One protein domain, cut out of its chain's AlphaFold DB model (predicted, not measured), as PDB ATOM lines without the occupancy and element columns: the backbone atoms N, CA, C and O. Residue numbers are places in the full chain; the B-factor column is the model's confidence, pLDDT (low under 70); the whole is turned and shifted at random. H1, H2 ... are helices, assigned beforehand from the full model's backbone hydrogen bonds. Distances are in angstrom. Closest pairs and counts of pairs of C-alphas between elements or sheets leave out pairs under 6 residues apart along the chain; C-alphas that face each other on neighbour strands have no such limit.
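What this domain is: This is residues 773 to 801 and 818 to 901 of the 926 residues of the protein "U-box domain-containing protein" of Chlorella variabilis (UniProt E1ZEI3). Two long helices, H1 and H2, lie side by side running opposite ways, and a helical hairpin of H4 and H5 packs across them near the start of H1 and the end of H2. H3 sits at that end and joins H2 to H4, while H1 and H2 run on past the hairpin toward the cut. The printed part has 113 residues with five named helices, H1 to H5 in order, and no named strand; its class is all helix. It is compact, with a radius of gyration of the C-alphas of 14.9 A, yet elongated, spanning 50 by 27 by 21 A.

Where its parts are: H1, residues 773 to 800, begins at C-alpha 773 (-40.366, -14.020, -7.061) and is 39.8 A long. H2, residues 818 to 846, is 42.1 A long. H3 is residues 850 to 862, 18.3 A, and H4 is residues 864 to 880, 25.0 A. H5, residues 886 to 900, is 21.6 A long and ends at C-alpha 900 (-40.665, -7.307, -27.522).

How they stand to each other: H1 touches H2 at a shallow tilt of 23 degrees; their closest C-alphas, Ala 788 and Ala 829, are 4.7 A apart. With residues 778 to 786 alone H1 touches H4 at a steep tilt of 54 degrees, closest at C-alphas 785 and 874, 5.6 A. H3 touches H1 at C-alphas 859 and 775, the closest, 6.2 A apart. H3 and H4 only just touch, with 3 pairs of C-alphas within 8 A, and only at the corner. H4 and H5 form a hairpin at 32 degrees, a tilt only just shallow, closest at C-alphas 879 and 889, 5.0 A. H5 touches H2, closest at C-alphas 888 and 837, 5.3 A; H1 and H5 are apart. In H1, H2, H3, H4 and H5 every O i to N i+4 pair is within hydrogen-bond range.

The domain as a whole: The C-alphas farthest apart, Glu 801 and Ala 851, are 50.8 A apart. Residues 802 to 817 are not printed, and C-alphas 801 and 818 are 8.1 A apart across the cut. The links H2 to H3, H3 to H4 and H4 to H5 are tight. pLDDT is under 70 at residues 799 to 801, 818 to 825, 827, 848 to 850 and 901.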
ATOM      1  N   ALA A 773     -39.160 -13.297  -6.653       78.44
ATOM      2  CA  ALA A 773     -40.366 -14.020  -7.061       78.44
ATOM      3  C   ALA A 773     -40.530 -14.034  -8.590       78.44
ATOM      4  O   ALA A 773     -40.883 -15.060  -9.162       78.44
ATOM      5  N   MET A 774     -40.173 -12.934  -9.264       82.12
ATOM      6  CA  MET A 774     -40.216 -12.803 -10.726       82.12
ATOM      7  C   MET A 774     -39.397 -13.893 -11.438       82.12
ATOM      8  O   MET A 774     -39.883 -14.540 -12.362       82.12
ATOM      9  N   GLN A 775     -38.162 -14.141 -10.992       84.56
ATOM     10  CA  GLN A 775     -37.290 -15.146 -11.606       84.56
ATOM     11  C   GLN A 775     -37.824 -16.568 -11.386       84.56
ATOM     12  O   GLN A 775     -37.736 -17.407 -12.283       84.56
ATOM     13  N   ARG A 776     -38.405 -16.837 -10.210       83.75
ATOM     14  CA  ARG A 776     -39.006 -18.138  -9.888       83.75
ATOM     15  C   ARG A 776     -40.299 -18.377 -10.656       83.75
ATOM     16  O   ARG A 776     -40.454 -19.457 -11.206       83.75
ATOM     17  N   LEU A 777     -41.154 -17.364 -10.800       83.81
ATOM     18  CA  LEU A 777     -42.352 -17.421 -11.644       83.81
ATOM     19  C   LEU A 777     -42.008 -17.670 -13.117       83.81
ATOM     20  O   LEU A 777     -42.675 -18.465 -13.769       83.81
ATOM     21  N   LEU A 778     -40.948 -17.040 -13.641       86.25
ATOM     22  CA  LEU A 778     -40.481 -17.292 -15.009       86.25
ATOM     23  C   LEU A 778     -39.991 -18.734 -15.191       86.25
ATOM     24  O   LEU A 778     -40.340 -19.379 -16.176       86.25
ATOM     25  N   ARG A 779     -39.219 -19.264 -14.233       85.38
ATOM     26  CA  ARG A 779     -38.780 -20.669 -14.260       85.38
ATOM     27  C   ARG A 779     -39.953 -21.637 -14.125       85.38
ATOM     28  O   ARG A 779     -40.000 -22.608 -14.873       85.38
ATOM     29  N   LEU A 780     -40.900 -21.352 -13.229       83.44
ATOM     30  CA  LEU A 780     -42.118 -22.140 -13.052       83.44
ATOM     31  C   LEU A 780     -42.905 -22.189 -14.363       83.44
ATOM     32  O   LEU A 780     -43.195 -23.275 -14.848       83.44
ATOM     33  N   LEU A 781     -43.132 -21.039 -15.004       87.31
ATOM     34  CA  LEU A 781     -43.813 -20.935 -16.296       87.31
ATOM     35  C   LEU A 781     -43.135 -21.788 -17.381       87.31
ATOM     36  O   LEU A 781     -43.812 -22.563 -18.057       87.31
ATOM     37  N   ILE A 782     -41.811 -21.682 -17.533       87.56
ATOM     38  CA  ILE A 782     -41.045 -22.460 -18.523       87.56
ATOM     39  C   ILE A 782     -41.137 -23.966 -18.216       87.56
ATOM     40  O   ILE A 782     -41.412 -24.785 -19.100       87.56
ATOM     41  N   SER A 783     -40.956 -24.344 -16.948       85.19
ATOM     42  CA  SER A 783     -40.992 -25.744 -16.517       85.19
ATOM     43  C   SER A 783     -42.383 -26.370 -16.650       85.19
ATOM     44  O   SER A 783     -42.496 -27.493 -17.131       85.19
ATOM     45  N   SER A 784     -43.451 -25.639 -16.320       83.62
ATOM     46  CA  SER A 784     -44.829 -26.121 -16.418       83.62
ATOM     47  C   SER A 784     -45.316 -26.192 -17.860       83.62
ATOM     48  O   SER A 784     -46.018 -27.134 -18.211       83.62
ATOM     49  N   SER A 785     -44.889 -25.265 -18.724       86.94
ATOM     50  CA  SER A 785     -45.176 -25.329 -20.164       86.94
ATOM     51  C   SER A 785     -44.530 -26.563 -20.812       86.94
ATOM     52  O   SER A 785     -45.202 -27.352 -21.479       86.94
ATOM     53  N   SER A 786     -43.246 -26.813 -20.531       84.44
ATOM     54  CA  SER A 786     -42.544 -28.005 -21.031       84.44
ATOM     55  C   SER A 786     -43.040 -29.314 -20.396       84.44
ATOM     56  O   SER A 786     -43.061 -30.354 -21.057       84.44
ATOM     57  N   ALA A 787     -43.461 -29.301 -19.128       81.25
ATOM     58  CA  ALA A 787     -44.053 -30.460 -18.461       81.25
ATOM     59  C   ALA A 787     -45.447 -30.799 -19.005       81.25
ATOM     60  O   ALA A 787     -45.716 -31.974 -19.245       81.25
ATOM     61  N   ALA A 788     -46.296 -29.800 -19.264       80.56
ATOM     62  CA  ALA A 788     -47.596 -30.001 -19.902       80.56
ATOM     63  C   ALA A 788     -47.438 -30.618 -21.301       80.56
ATOM     64  O   ALA A 788     -48.064 -31.632 -21.594       80.56
ATOM     65  N   ALA A 789     -46.514 -30.094 -22.117       82.38
ATOM     66  CA  ALA A 789     -46.232 -30.636 -23.448       82.38
ATOM     67  C   ALA A 789     -45.727 -32.093 -23.409       82.38
ATOM     68  O   ALA A 789     -46.134 -32.916 -24.229       82.38
ATOM     69  N   ARG A 790     -44.865 -32.440 -22.441       82.88
ATOM     70  CA  ARG A 790     -44.403 -33.825 -22.239       82.88
ATOM     71  C   ARG A 790     -45.527 -34.750 -21.774       82.88
ATOM     72  O   ARG A 790     -45.589 -35.884 -22.238       82.88
ATOM     73  N   ALA A 791     -46.400 -34.281 -20.886       79.75
ATOM     74  CA  ALA A 791     -47.542 -35.051 -20.403       79.75
ATOM     75  C   ALA A 791     -48.574 -35.299 -21.517       79.75
ATOM     76  O   ALA A 791     -49.068 -36.415 -21.643       79.75
ATOM     77  N   ASP A 792     -48.820 -34.312 -22.382       80.56
ATOM     78  CA  ASP A 792     -49.669 -34.472 -23.567       80.56
ATOM     79  C   ASP A 792     -49.059 -35.447 -24.582       80.56
ATOM     80  O   ASP A 792     -49.764 -36.295 -25.127       80.56
ATOM     81  N   ALA A 793     -47.743 -35.379 -24.805       82.44
ATOM     82  CA  ALA A 793     -47.038 -36.330 -25.660       82.44
ATOM     83  C   ALA A 793     -47.082 -37.758 -25.088       82.44
ATOM     84  O   ALA A 793     -47.265 -38.710 -25.843       82.44
ATOM     85  N   ALA A 794     -46.971 -37.911 -23.765       77.75
ATOM     86  CA  ALA A 794     -47.098 -39.197 -23.084       77.75
ATOM     87  C   ALA A 794     -48.533 -39.745 -23.150       77.75
ATOM     88  O   ALA A 794     -48.720 -40.926 -23.431       77.75
ATOM     89  N   ALA A 795     -49.546 -38.893 -22.964       75.12
ATOM     90  CA  ALA A 795     -50.948 -39.269 -23.117       75.12
ATOM     91  C   ALA A 795     -51.268 -39.679 -24.566       75.12
ATOM     92  O   ALA A 795     -51.951 -40.677 -24.788       75.12
ATOM     93  N   ALA A 796     -50.725 -38.961 -25.555       77.94
ATOM     94  CA  ALA A 796     -50.861 -39.302 -26.970       77.94
ATOM     95  C   ALA A 796     -50.123 -40.602 -27.332       77.94
ATOM     96  O   ALA A 796     -50.665 -41.417 -28.072       77.94
ATOM     97  N   ALA A 797     -48.924 -40.835 -26.791       77.56
ATOM     98  CA  ALA A 797     -48.184 -42.083 -26.985       77.56
ATOM     99  C   ALA A 797     -48.934 -43.281 -26.380       77.56
ATOM    100  O   ALA A 797     -49.132 -44.280 -27.067       77.56
ATOM    101  N   ALA A 798     -49.444 -43.146 -25.151       70.88
ATOM    102  CA  ALA A 798     -50.252 -44.172 -24.491       70.88
ATOM    103  C   ALA A 798     -51.579 -44.450 -25.226       70.88
ATOM    104  O   ALA A 798     -52.056 -45.582 -25.232       70.88
ATOM    105  N   ALA A 799     -52.163 -43.438 -25.880       65.19
ATOM    106  CA  ALA A 799     -53.353 -43.598 -26.717       65.19
ATOM    107  C   ALA A 799     -53.055 -44.266 -28.075       65.19
ATOM    108  O   ALA A 799     -53.912 -44.968 -28.610       65.19
ATOM    109  N   CYS A 800     -51.854 -44.068 -28.628       65.19
ATOM    110  CA  CYS A 800     -51.414 -44.667 -29.892       65.19
ATOM    111  C   CYS A 800     -50.922 -46.121 -29.752       65.19
ATOM    112  O   CYS A 800     -50.896 -46.842 -30.748       65.19
ATOM    113  N   GLU A 801     -50.570 -46.586 -28.549       57.84
ATOM    114  CA  GLU A 801     -50.136 -47.973 -28.286       57.84
ATOM    115  C   GLU A 801     -51.266 -49.029 -28.316       57.84
ATOM    116  O   GLU A 801     -51.097 -50.166 -27.877       57.84
ATOM    117  N   GLY A 818     -53.220 -49.466 -19.731       56.97
ATOM    118  CA  GLY A 818     -52.961 -48.391 -20.701       56.97
ATOM    119  C   GLY A 818     -53.928 -47.208 -20.560       56.97
ATOM    120  O   GLY A 818     -53.503 -46.054 -20.558       56.97
ATOM    121  N   ALA A 819     -55.220 -47.482 -20.347       60.94
ATOM    122  CA  ALA A 819     -56.220 -46.444 -20.090       60.94
ATOM    123  C   ALA A 819     -55.966 -45.696 -18.767       60.94
ATOM    124  O   ALA A 819     -56.091 -44.473 -18.718       60.94
ATOM    125  N   ALA A 820     -55.556 -46.407 -17.712       62.88
ATOM    126  CA  ALA A 820     -55.191 -45.803 -16.432       62.88
ATOM    127  C   ALA A 820     -53.929 -44.928 -16.544       62.88
ATOM    128  O   ALA A 820     -53.893 -43.830 -15.990       62.88
ATOM    129  N   ALA A 821     -52.922 -45.363 -17.308       65.56
ATOM    130  CA  ALA A 821     -51.716 -44.577 -17.567       65.56
ATOM    131  C   ALA A 821     -52.011 -43.305 -18.385       65.56
ATOM    132  O   ALA A 821     -51.509 -42.230 -18.055       65.56
ATOM    133  N   ALA A 822     -52.875 -43.398 -19.401       65.88
ATOM    134  CA  ALA A 822     -53.326 -42.242 -20.174       65.88
ATOM    135  C   ALA A 822     -54.133 -41.248 -19.315       65.88
ATOM    136  O   ALA A 822     -53.920 -40.039 -19.408       65.88
ATOM    137  N   ALA A 823     -55.006 -41.744 -18.430       66.44
ATOM    138  CA  ALA A 823     -55.757 -40.914 -17.487       66.44
ATOM    139  C   ALA A 823     -54.839 -40.213 -16.468       66.44
ATOM    140  O   ALA A 823     -55.009 -39.024 -16.200       66.44
ATOM    141  N   ALA A 824     -53.821 -40.910 -15.956       67.81
ATOM    142  CA  ALA A 824     -52.825 -40.329 -15.058       67.81
ATOM    143  C   ALA A 824     -51.982 -39.242 -15.751       67.81
ATOM    144  O   ALA A 824     -51.767 -38.169 -15.182       67.81
ATOM    145  N   ALA A 825     -51.561 -39.471 -17.001       69.38
ATOM    146  CA  ALA A 825     -50.840 -38.480 -17.803       69.38
ATOM    147  C   ALA A 825     -51.705 -37.245 -18.118       69.38
ATOM    148  O   ALA A 825     -51.229 -36.113 -18.007       69.38
ATOM    149  N   ALA A 826     -52.990 -37.441 -18.431       70.81
ATOM    150  CA  ALA A 826     -53.946 -36.351 -18.632       70.81
ATOM    151  C   ALA A 826     -54.176 -35.535 -17.345       70.81
ATOM    152  O   ALA A 826     -54.215 -34.303 -17.393       70.81
ATOM    153  N   GLY A 827     -54.257 -36.201 -16.187       69.81
ATOM    154  CA  GLY A 827     -54.321 -35.548 -14.878       69.81
ATOM    155  C   GLY A 827     -53.079 -34.703 -14.584       69.81
ATOM    156  O   GLY A 827     -53.194 -33.542 -14.191       69.81
ATOM    157  N   ALA A 828     -51.883 -35.231 -14.862       70.62
ATOM    158  CA  ALA A 828     -50.633 -34.484 -14.717       70.62
ATOM    159  C   ALA A 828     -50.576 -33.253 -15.645       70.62
ATOM    160  O   ALA A 828     -50.164 -32.174 -15.211       70.62
ATOM    161  N   ALA A 829     -51.043 -33.378 -16.892       75.31
ATOM    162  CA  ALA A 829     -51.131 -32.258 -17.831       75.31
ATOM    163  C   ALA A 829     -52.092 -31.162 -17.333       75.31
ATOM    164  O   ALA A 829     -51.775 -29.975 -17.412       75.31
ATOM    165  N   ALA A 830     -53.245 -31.541 -16.770       75.19
ATOM    166  CA  ALA A 830     -54.212 -30.596 -16.209       75.19
ATOM    167  C   ALA A 830     -53.619 -29.780 -15.047       75.19
ATOM    168  O   ALA A 830     -53.748 -28.554 -15.020       75.19
ATOM    169  N   VAL A 831     -52.897 -30.439 -14.139       73.81
ATOM    170  CA  VAL A 831     -52.224 -29.782 -13.010       73.81
ATOM    171  C   VAL A 831     -51.139 -28.806 -13.491       73.81
ATOM    172  O   VAL A 831     -51.049 -27.680 -13.000       73.81
ATOM    173  N   GLN A 832     -50.351 -29.179 -14.505       81.25
ATOM    174  CA  GLN A 832     -49.340 -28.280 -15.076       81.25
ATOM    175  C   GLN A 832     -49.953 -27.068 -15.794       81.25
ATOM    176  O   GLN A 832     -49.403 -25.968 -15.719       81.25
ATOM    177  N   ARG A 833     -51.123 -27.215 -16.427       83.31
ATOM    178  CA  ARG A 833     -51.859 -26.079 -17.012       83.31
ATOM    179  C   ARG A 833     -52.418 -25.130 -15.952       83.31
ATOM    180  O   ARG A 833     -52.417 -23.919 -16.173       83.31
ATOM    181  N   GLN A 834     -52.853 -25.644 -14.801       79.25
ATOM    182  CA  GLN A 834     -53.259 -24.807 -13.666       79.25
ATOM    183  C   GLN A 834     -52.079 -23.981 -13.133       79.25
ATOM    184  O   GLN A 834     -52.206 -22.766 -12.978       79.25
ATOM    185  N   LEU A 835     -50.913 -24.612 -12.948       78.88
ATOM    186  CA  LEU A 835     -49.667 -23.929 -12.577       78.88
ATOM    187  C   LEU A 835     -49.277 -22.850 -13.594       78.88
ATOM    188  O   LEU A 835     -48.968 -21.717 -13.220       78.88
ATOM    189  N   LEU A 836     -49.351 -23.179 -14.886       84.19
ATOM    190  CA  LEU A 836     -49.066 -22.251 -15.977       84.19
ATOM    191  C   LEU A 836     -50.009 -21.037 -15.950       84.19
ATOM    192  O   LEU A 836     -49.554 -19.900 -16.086       84.19
ATOM    193  N   SER A 837     -51.306 -21.261 -15.731       83.81
ATOM    194  CA  SER A 837     -52.311 -20.199 -15.623       83.81
ATOM    195  C   SER A 837     -52.040 -19.271 -14.435       83.81
ATOM    196  O   SER A 837     -52.041 -18.049 -14.599       83.81
ATOM    197  N   ALA A 838     -51.750 -19.835 -13.258       76.56
ATOM    198  CA  ALA A 838     -51.444 -19.064 -12.055       76.56
ATOM    199  C   ALA A 838     -50.162 -18.229 -12.222       76.56
ATOM    200  O   ALA A 838     -50.144 -17.042 -11.893       76.56
ATOM    201  N   ALA A 839     -49.110 -18.806 -12.812       82.62
ATOM    202  CA  ALA A 839     -47.861 -18.097 -13.085       82.62
ATOM    203  C   ALA A 839     -48.048 -16.942 -14.087       82.62
ATOM    204  O   ALA A 839     -47.524 -15.846 -13.877       82.62
ATOM    205  N   LEU A 840     -48.827 -17.153 -15.156       85.81
ATOM    206  CA  LEU A 840     -49.155 -16.116 -16.141       85.81
ATOM    207  C   LEU A 840     -49.950 -14.963 -15.520       85.81
ATOM    208  O   LEU A 840     -49.651 -13.797 -15.784       85.81
ATOM    209  N   GLN A 841     -50.929 -15.279 -14.672       83.56
ATOM    210  CA  GLN A 841     -51.711 -14.284 -13.945       83.56
ATOM    211  C   GLN A 841     -50.834 -13.479 -12.975       83.56
ATOM    212  O   GLN A 841     -50.898 -12.249 -12.975       83.56
ATOM    213  N   ALA A 842     -49.957 -14.144 -12.213       78.00
ATOM    214  CA  ALA A 842     -49.029 -13.485 -11.296       78.00
ATOM    215  C   ALA A 842     -48.077 -12.526 -12.023       78.00
ATOM    216  O   ALA A 842     -47.940 -11.366 -11.635       78.00
ATOM    217  N   LEU A 843     -47.459 -12.981 -13.116       82.69
ATOM    218  CA  LEU A 843     -46.552 -12.161 -13.921       82.69
ATOM    219  C   LEU A 843     -47.273 -10.975 -14.571       82.69
ATOM    220  O   LEU A 843     -46.732  -9.869 -14.583       82.69
ATOM    221  N   ASN A 844     -48.496 -11.171 -15.069       84.56
ATOM    222  CA  ASN A 844     -49.310 -10.085 -15.611       84.56
ATOM    223  C   ASN A 844     -49.644  -9.036 -14.536       84.56
ATOM    224  O   ASN A 844     -49.536  -7.840 -14.801       84.56
ATOM    225  N   ASN A 845     -49.996  -9.472 -13.324       79.25
ATOM    226  CA  ASN A 845     -50.307  -8.575 -12.208       79.25
ATOM    227  C   ASN A 845     -49.070  -7.819 -11.699       79.25
ATOM    228  O   ASN A 845     -49.174  -6.648 -11.338       79.25
ATOM    229  N   LEU A 846     -47.890  -8.450 -11.721       75.50
ATOM    230  CA  LEU A 846     -46.625  -7.789 -11.393       75.50
ATOM    231  C   LEU A 846     -46.209  -6.776 -12.470       75.50
ATOM    232  O   LEU A 846     -45.644  -5.738 -12.146       75.50
ATOM    233  N   CYS A 847     -46.496  -7.039 -13.748       77.19
ATOM    234  CA  CYS A 847     -46.044  -6.216 -14.878       77.19
ATOM    235  C   CYS A 847     -47.005  -5.081 -15.270       77.19
ATOM    236  O   CYS A 847     -47.016  -4.652 -16.425       77.19
ATOM    237  N   VAL A 848     -47.801  -4.575 -14.324       69.44
ATOM    238  CA  VAL A 848     -48.725  -3.454 -14.566       69.44
ATOM    239  C   VAL A 848     -47.969  -2.136 -14.780       69.44
ATOM    240  O   VAL A 848     -48.386  -1.336 -15.619       69.44
ATOM    241  N   ASP A 849     -46.829  -1.950 -14.105       69.12
ATOM    242  CA  ASP A 849     -46.042  -0.711 -14.137       69.12
ATOM    243  C   ASP A 849     -44.739  -0.846 -14.941       69.12
ATOM    244  O   ASP A 849     -44.098  -1.901 -14.998       69.12
ATOM    245  N   ALA A 850     -44.283   0.267 -15.526       69.75
ATOM    246  CA  ALA A 850     -43.096   0.300 -16.387       69.75
ATOM    247  C   ALA A 850     -41.799  -0.138 -15.673       69.75
ATOM    248  O   ALA A 850     -40.917  -0.732 -16.301       69.75
ATOM    249  N   ALA A 851     -41.679   0.120 -14.366       70.19
ATOM    250  CA  ALA A 851     -40.533  -0.297 -13.557       70.19
ATOM    251  C   ALA A 851     -40.473  -1.825 -13.386       70.19
ATOM    252  O   ALA A 851     -39.417  -2.425 -13.588       70.19
ATOM    253  N   ALA A 852     -41.611  -2.467 -13.111       71.25
ATOM    254  CA  ALA A 852     -41.699  -3.918 -12.982       71.25
ATOM    255  C   ALA A 852     -41.494  -4.628 -14.332       71.25
ATOM    256  O   ALA A 852     -40.772  -5.621 -14.405       71.25
ATOM    257  N   ALA A 853     -42.015  -4.062 -15.428       77.69
ATOM    258  CA  ALA A 853     -41.746  -4.556 -16.779       77.69
ATOM    259  C   ALA A 853     -40.250  -4.458 -17.153       77.69
ATOM    260  O   ALA A 853     -39.699  -5.351 -17.798       77.69
ATOM    261  N   ASN A 854     -39.558  -3.394 -16.724       79.50
ATOM    262  CA  ASN A 854     -38.103  -3.280 -16.867       79.50
ATOM    263  C   ASN A 854     -37.354  -4.325 -16.033       79.50
ATOM    264  O   ASN A 854     -36.366  -4.879 -16.515       79.50
ATOM    265  N   HIS A 855     -37.833  -4.618 -14.823       79.56
ATOM    266  CA  HIS A 855     -37.248  -5.636 -13.958       79.56
ATOM    267  C   HIS A 855     -37.400  -7.042 -14.554       79.56
ATOM    268  O   HIS A 855     -36.418  -7.767 -14.650       79.56
ATOM    269  N   LEU A 856     -38.576  -7.388 -15.086       83.31
ATOM    270  CA  LEU A 856     -38.798  -8.638 -15.822       83.31
ATOM    271  C   LEU A 856     -37.855  -8.764 -17.034       83.31
ATOM    272  O   LEU A 856     -37.230  -9.809 -17.223       83.31
ATOM    273  N   ARG A 857     -37.663  -7.690 -17.813       83.75
ATOM    274  CA  ARG A 857     -36.672  -7.672 -18.908       83.75
ATOM    275  C   ARG A 857     -35.238  -7.849 -18.403       83.75
ATOM    276  O   ARG A 857     -34.439  -8.508 -19.065       83.75
ATOM    277  N   ALA A 858     -34.895  -7.269 -17.256       83.88
ATOM    278  CA  ALA A 858     -33.585  -7.441 -16.637       83.88
ATOM    279  C   ALA A 858     -33.373  -8.886 -16.155       83.88
ATOM    280  O   ALA A 858     -32.322  -9.451 -16.444       83.88
ATOM    281  N   CYS A 859     -34.373  -9.510 -15.525       83.31
ATOM    282  CA  CYS A 859     -34.326 -10.914 -15.111       83.31
ATOM    283  C   CYS A 859     -34.113 -11.854 -16.303       83.31
ATOM    284  O   CYS A 859     -33.283 -12.755 -16.227       83.31
ATOM    285  N   VAL A 860     -34.807 -11.621 -17.423       85.31
ATOM    286  CA  VAL A 860     -34.618 -12.423 -18.645       85.31
ATOM    287  C   VAL A 860     -33.226 -12.222 -19.241       85.31
ATOM    288  O   VAL A 860     -32.585 -13.192 -19.625       85.31
ATOM    289  N   LYS A 861     -32.701 -10.989 -19.250       84.50
ATOM    290  CA  LYS A 861     -31.321 -10.724 -19.693       84.50
ATOM    291  C   LYS A 861     -30.273 -11.385 -18.794       84.50
ATOM    292  O   LYS A 861     -29.278 -11.888 -19.303       84.50
ATOM    293  N   GLN A 862     -30.488 -11.386 -17.478       83.56
ATOM    294  CA  GLN A 862     -29.613 -12.049 -16.505       83.56
ATOM    295  C   GLN A 862     -29.651 -13.576 -16.631       83.56
ATOM    296  O   GLN A 862     -28.646 -14.229 -16.372       83.56
ATOM    297  N   GLY A 863     -30.784 -14.142 -17.058       77.69
ATOM    298  CA  GLY A 863     -30.938 -15.568 -17.350       77.69
ATOM    299  C   GLY A 863     -30.254 -16.051 -18.635       77.69
ATOM    300  O   GLY A 863     -30.265 -17.247 -18.903       77.69
ATOM    301  N   GLY A 864     -29.652 -15.152 -19.419       86.50
ATOM    302  CA  GLY A 864     -28.958 -15.491 -20.660       86.50
ATOM    303  C   GLY A 864     -29.885 -15.701 -21.864       86.50
ATOM    304  O   GLY A 864     -31.104 -15.539 -21.793       86.50
ATOM    305  N   ALA A 865     -29.282 -16.031 -23.010       80.19
ATOM    306  CA  ALA A 865     -30.005 -16.207 -24.272       80.19
ATOM    307  C   ALA A 865     -30.942 -17.428 -24.263       80.19
ATOM    308  O   ALA A 865     -32.000 -17.375 -24.884       80.19
ATOM    309  N   GLU A 866     -30.580 -18.485 -23.530       83.88
ATOM    310  CA  GLU A 866     -31.382 -19.709 -23.405       83.88
ATOM    311  C   GLU A 866     -32.712 -19.436 -22.698       83.88
ATOM    312  O   GLU A 866     -33.766 -19.683 -23.272       83.88
ATOM    313  N   MET A 867     -32.694 -18.782 -21.529       83.38
ATOM    314  CA  MET A 867     -33.927 -18.442 -20.805       83.38
ATOM    315  C   MET A 867     -34.859 -17.531 -21.619       83.38
ATOM    316  O   MET A 867     -36.081 -17.626 -21.507       83.38
ATOM    317  N   ALA A 868     -34.302 -16.634 -22.439       84.62
ATOM    318  CA  ALA A 868     -35.090 -15.775 -23.319       84.62
ATOM    319  C   ALA A 868     -35.765 -16.560 -24.457       84.62
ATOM    320  O   ALA A 868     -36.902 -16.247 -24.821       84.62
ATOM    321  N   LEU A 869     -35.076 -17.566 -25.006       87.62
ATOM    322  CA  LEU A 869     -35.615 -18.463 -26.024       87.62
ATOM    323  C   LEU A 869     -36.706 -19.362 -25.423       87.62
ATOM    324  O   LEU A 869     -37.831 -19.354 -25.915       87.62
ATOM    325  N   ASP A 870     -36.415 -20.011 -24.295       87.88
ATOM    326  CA  ASP A 870     -37.343 -20.896 -23.588       87.88
ATOM    327  C   ASP A 870     -38.618 -20.166 -23.162       87.88
ATOM    328  O   ASP A 870     -39.725 -20.688 -23.289       87.88
ATOM    329  N   LEU A 871     -38.493 -18.921 -22.688       88.69
ATOM    330  CA  LEU A 871     -39.649 -18.094 -22.351       88.69
ATOM    331  C   LEU A 871     -40.495 -17.779 -23.589       88.69
ATOM    332  O   LEU A 871     -41.724 -17.801 -23.522       88.69
ATOM    333  N   LYS A 872     -39.857 -17.467 -24.720       89.38
ATOM    334  CA  LYS A 872     -40.557 -17.180 -25.977       89.38
ATOM    335  C   LYS A 872     -41.301 -18.412 -26.490       89.38
ATOM    336  O   LYS A 872     -42.443 -18.278 -26.939       89.38
ATOM    337  N   ASP A 873     -40.691 -19.584 -26.382       88.81
ATOM    338  CA  ASP A 873     -41.298 -20.850 -26.781       88.81
ATOM    339  C   ASP A 873     -42.439 -21.227 -25.830       88.81
ATOM    340  O   ASP A 873     -43.535 -21.551 -26.287       88.81
ATOM    341  N   ALA A 874     -42.256 -21.047 -24.519       88.56
ATOM    342  CA  ALA A 874     -43.291 -21.300 -23.522       88.56
ATOM    343  C   ALA A 874     -44.512 -20.377 -23.686       88.56
ATOM    344  O   ALA A 874     -45.647 -20.843 -23.578       88.56
ATOM    345  N   LEU A 875     -44.304 -19.086 -23.981       90.75
ATOM    346  CA  LEU A 875     -45.389 -18.140 -24.269       90.75
ATOM    347  C   LEU A 875     -46.091 -18.471 -25.592       90.75
ATOM    348  O   LEU A 875     -47.317 -18.401 -25.668       90.75
ATOM    349  N   SER A 876     -45.337 -18.862 -26.624       89.62
ATOM    350  CA  SER A 876     -45.893 -19.313 -27.908       89.62
ATOM    351  C   SER A 876     -46.768 -20.556 -27.738       89.62
ATOM    352  O   SER A 876     -47.892 -20.586 -28.241       89.62
ATOM    353  N   ALA A 877     -46.292 -21.536 -26.969       88.06
ATOM    354  CA  ALA A 877     -47.036 -22.743 -26.636       88.06
ATOM    355  C   ALA A 877     -48.309 -22.421 -25.841       88.06
ATOM    356  O   ALA A 877     -49.391 -22.866 -26.216       88.06
ATOM    357  N   ALA A 878     -48.215 -21.564 -24.816       87.75
ATOM    358  CA  ALA A 878     -49.367 -21.151 -24.016       87.75
ATOM    359  C   ALA A 878     -50.446 -20.444 -24.856       87.75
ATOM    360  O   ALA A 878     -51.632 -20.683 -24.656       87.75
ATOM    361  N   MET A 879     -50.062 -19.605 -25.827       91.12
ATOM    362  CA  MET A 879     -51.014 -18.953 -26.741       91.12
ATOM    363  C   MET A 879     -51.728 -19.945 -27.676       91.12
ATOM    364  O   MET A 879     -52.870 -19.689 -28.068       91.12
ATOM    365  N   GLY A 880     -51.057 -21.041 -28.045       84.50
ATOM    366  CA  GLY A 880     -51.579 -22.097 -28.916       84.50
ATOM    367  C   GLY A 880     -52.383 -23.186 -28.198       84.50
ATOM    368  O   GLY A 880     -53.137 -23.904 -28.858       84.50
ATOM    369  N   ASP A 881     -52.265 -23.301 -26.872       86.31
ATOM    370  CA  ASP A 881     -52.945 -24.336 -26.091       86.31
ATOM    371  C   ASP A 881     -54.455 -24.053 -25.970       86.31
ATOM    372  O   ASP A 881     -54.900 -23.105 -25.320       86.31
ATOM    373  N   ARG A 882     -55.274 -24.900 -26.606       82.25
ATOM    374  CA  ARG A 882     -56.743 -24.797 -26.576       82.25
ATOM    375  C   ARG A 882     -57.348 -25.207 -25.234       82.25
ATOM    376  O   ARG A 882     -58.458 -24.772 -24.944       82.25
ATOM    377  N   GLN A 883     -56.639 -26.016 -24.449       81.94
ATOM    378  CA  GLN A 883     -57.065 -26.470 -23.123       81.94
ATOM    379  C   GLN A 883     -56.765 -25.423 -22.038       81.94
ATOM    380  O   GLN A 883     -57.243 -25.538 -20.910       81.94
ATOM    381  N   LEU A 884     -55.992 -24.378 -22.362       82.69
ATOM    382  CA  LEU A 884     -55.702 -23.272 -21.454       82.69
ATOM    383  C   LEU A 884     -56.840 -22.235 -21.447       82.69
ATOM    384  O   LEU A 884     -57.397 -21.864 -22.492       82.69
ATOM    385  N   GLN A 885     -57.147 -21.697 -20.263       81.00
ATOM    386  CA  GLN A 885     -58.196 -20.688 -20.101       81.00
ATOM    387  C   GLN A 885     -57.971 -19.468 -21.020       81.00
ATOM    388  O   GLN A 885     -56.830 -19.021 -21.189       81.00
ATOM    389  N   PRO A 886     -59.037 -18.876 -21.599       79.81
ATOM    390  CA  PRO A 886     -58.914 -17.712 -22.484       79.81
ATOM    391  C   PRO A 886     -58.182 -16.524 -21.841       79.81
ATOM    392  O   PRO A 886     -57.376 -15.871 -22.502       79.81
ATOM    393  N   ALA A 887     -58.407 -16.281 -20.544       79.69
ATOM    394  CA  ALA A 887     -57.737 -15.217 -19.794       79.69
ATOM    395  C   ALA A 887     -56.217 -15.439 -19.700       79.69
ATOM    396  O   ALA A 887     -55.442 -14.523 -19.967       79.69
ATOM    397  N   ALA A 888     -55.778 -16.670 -19.416       80.81
ATOM    398  CA  ALA A 888     -54.361 -17.024 -19.355       80.81
ATOM    399  C   ALA A 888     -53.661 -16.857 -20.714       80.81
ATOM    400  O   ALA A 888     -52.548 -16.332 -20.783       80.81
ATOM    401  N   ARG A 889     -54.340 -17.215 -21.811       87.06
ATOM    402  CA  ARG A 889     -53.839 -16.982 -23.177       87.06
ATOM    403  C   ARG A 889     -53.655 -15.498 -23.484       87.06
ATOM    404  O   ARG A 889     -52.680 -15.117 -24.131       87.06
ATOM    405  N   GLU A 890     -54.561 -14.657 -23.003       85.81
ATOM    406  CA  GLU A 890     -54.452 -13.206 -23.148       85.81
ATOM    407  C   GLU A 890     -53.308 -12.628 -22.297       85.81
ATOM    408  O   GLU A 890     -52.550 -11.782 -22.779       85.81
ATOM    409  N   TYR A 891     -53.092 -13.135 -21.079       85.88
ATOM    410  CA  TYR A 891     -51.923 -12.777 -20.267       85.88
ATOM    411  C   TYR A 891     -50.606 -13.149 -20.957       85.88
ATOM    412  O   TYR A 891     -49.682 -12.335 -20.986       85.88
ATOM    413  N   ALA A 892     -50.534 -14.323 -21.595       87.25
ATOM    414  CA  ALA A 892     -49.365 -14.732 -22.373       87.25
ATOM    415  C   ALA A 892     -49.072 -13.768 -23.541       87.25
ATOM    416  O   ALA A 892     -47.919 -13.380 -23.745       87.25
ATOM    417  N   ARG A 893     -50.105 -13.299 -24.260       86.56
ATOM    418  CA  ARG A 893     -49.954 -12.292 -25.332       86.56
ATOM    419  C   ARG A 893     -49.421 -10.961 -24.809       86.56
ATOM    420  O   ARG A 893     -48.520 -10.375 -25.415       86.56
ATOM    421  N   ARG A 894     -49.960 -10.491 -23.681       84.50
ATOM    422  CA  ARG A 894     -49.525  -9.244 -23.033       84.50
ATOM    423  C   ARG A 894     -48.073  -9.340 -22.580       84.50
ATOM    424  O   ARG A 894     -47.281  -8.458 -22.903       84.50
ATOM    425  N   LEU A 895     -47.693 -10.440 -21.932       85.31
ATOM    426  CA  LEU A 895     -46.309 -10.701 -21.526       85.31
ATOM    427  C   LEU A 895     -45.362 -10.767 -22.734       85.31
ATOM    428  O   LEU A 895     -44.301 -10.139 -22.709       85.31
ATOM    429  N   ALA A 896     -45.762 -11.411 -23.833       85.94
ATOM    430  CA  ALA A 896     -44.978 -11.422 -25.070       85.94
ATOM    431  C   ALA A 896     -44.758 -10.005 -25.643       85.94
ATOM    432  O   ALA A 896     -43.653  -9.678 -26.083       85.94
ATOM    433  N   HIS A 897     -45.768  -9.130 -25.574       83.56
ATOM    434  CA  HIS A 897     -45.629  -7.714 -25.938       83.56
ATOM    435  C   HIS A 897     -44.694  -6.943 -24.996       83.56
ATOM    436  O   HIS A 897     -43.905  -6.116 -25.451       83.56
ATOM    437  N   THR A 898     -44.723  -7.221 -23.688       79.25
ATOM    438  CA  THR A 898     -43.794  -6.570 -22.745       79.25
ATOM    439  C   THR A 898     -42.328  -6.940 -23.006       79.25
ATOM    440  O   THR A 898     -41.441  -6.105 -22.800       79.25
ATOM    441  N   GLN A 899     -42.064  -8.145 -23.522       78.75
ATOM    442  CA  GLN A 899     -40.720  -8.612 -23.881       78.75
ATOM    443  C   GLN A 899     -40.202  -8.025 -25.202       78.75
ATOM    444  O   GLN A 899     -39.012  -7.740 -25.312       78.75
ATOM    445  N   SER A 900     -41.074  -7.793 -26.192       73.75
ATOM    446  CA  SER A 900     -40.665  -7.307 -27.522       73.75
ATOM    447  C   SER A 900     -40.234  -5.832 -27.554       73.75
ATOM    448  O   SER A 900     -39.625  -5.392 -28.527       73.75
ATOM    449  N   GLY A 901     -40.494  -5.070 -26.486       59.66
ATOM    450  CA  GLY A 901     -39.918  -3.737 -26.285       59.66
ATOM    451  C   GLY A 901     -40.461  -2.635 -27.201       59.66
ATOM    452  O   GLY A 901     -39.810  -1.599 -27.319       59.66
TER     453      GLY A 901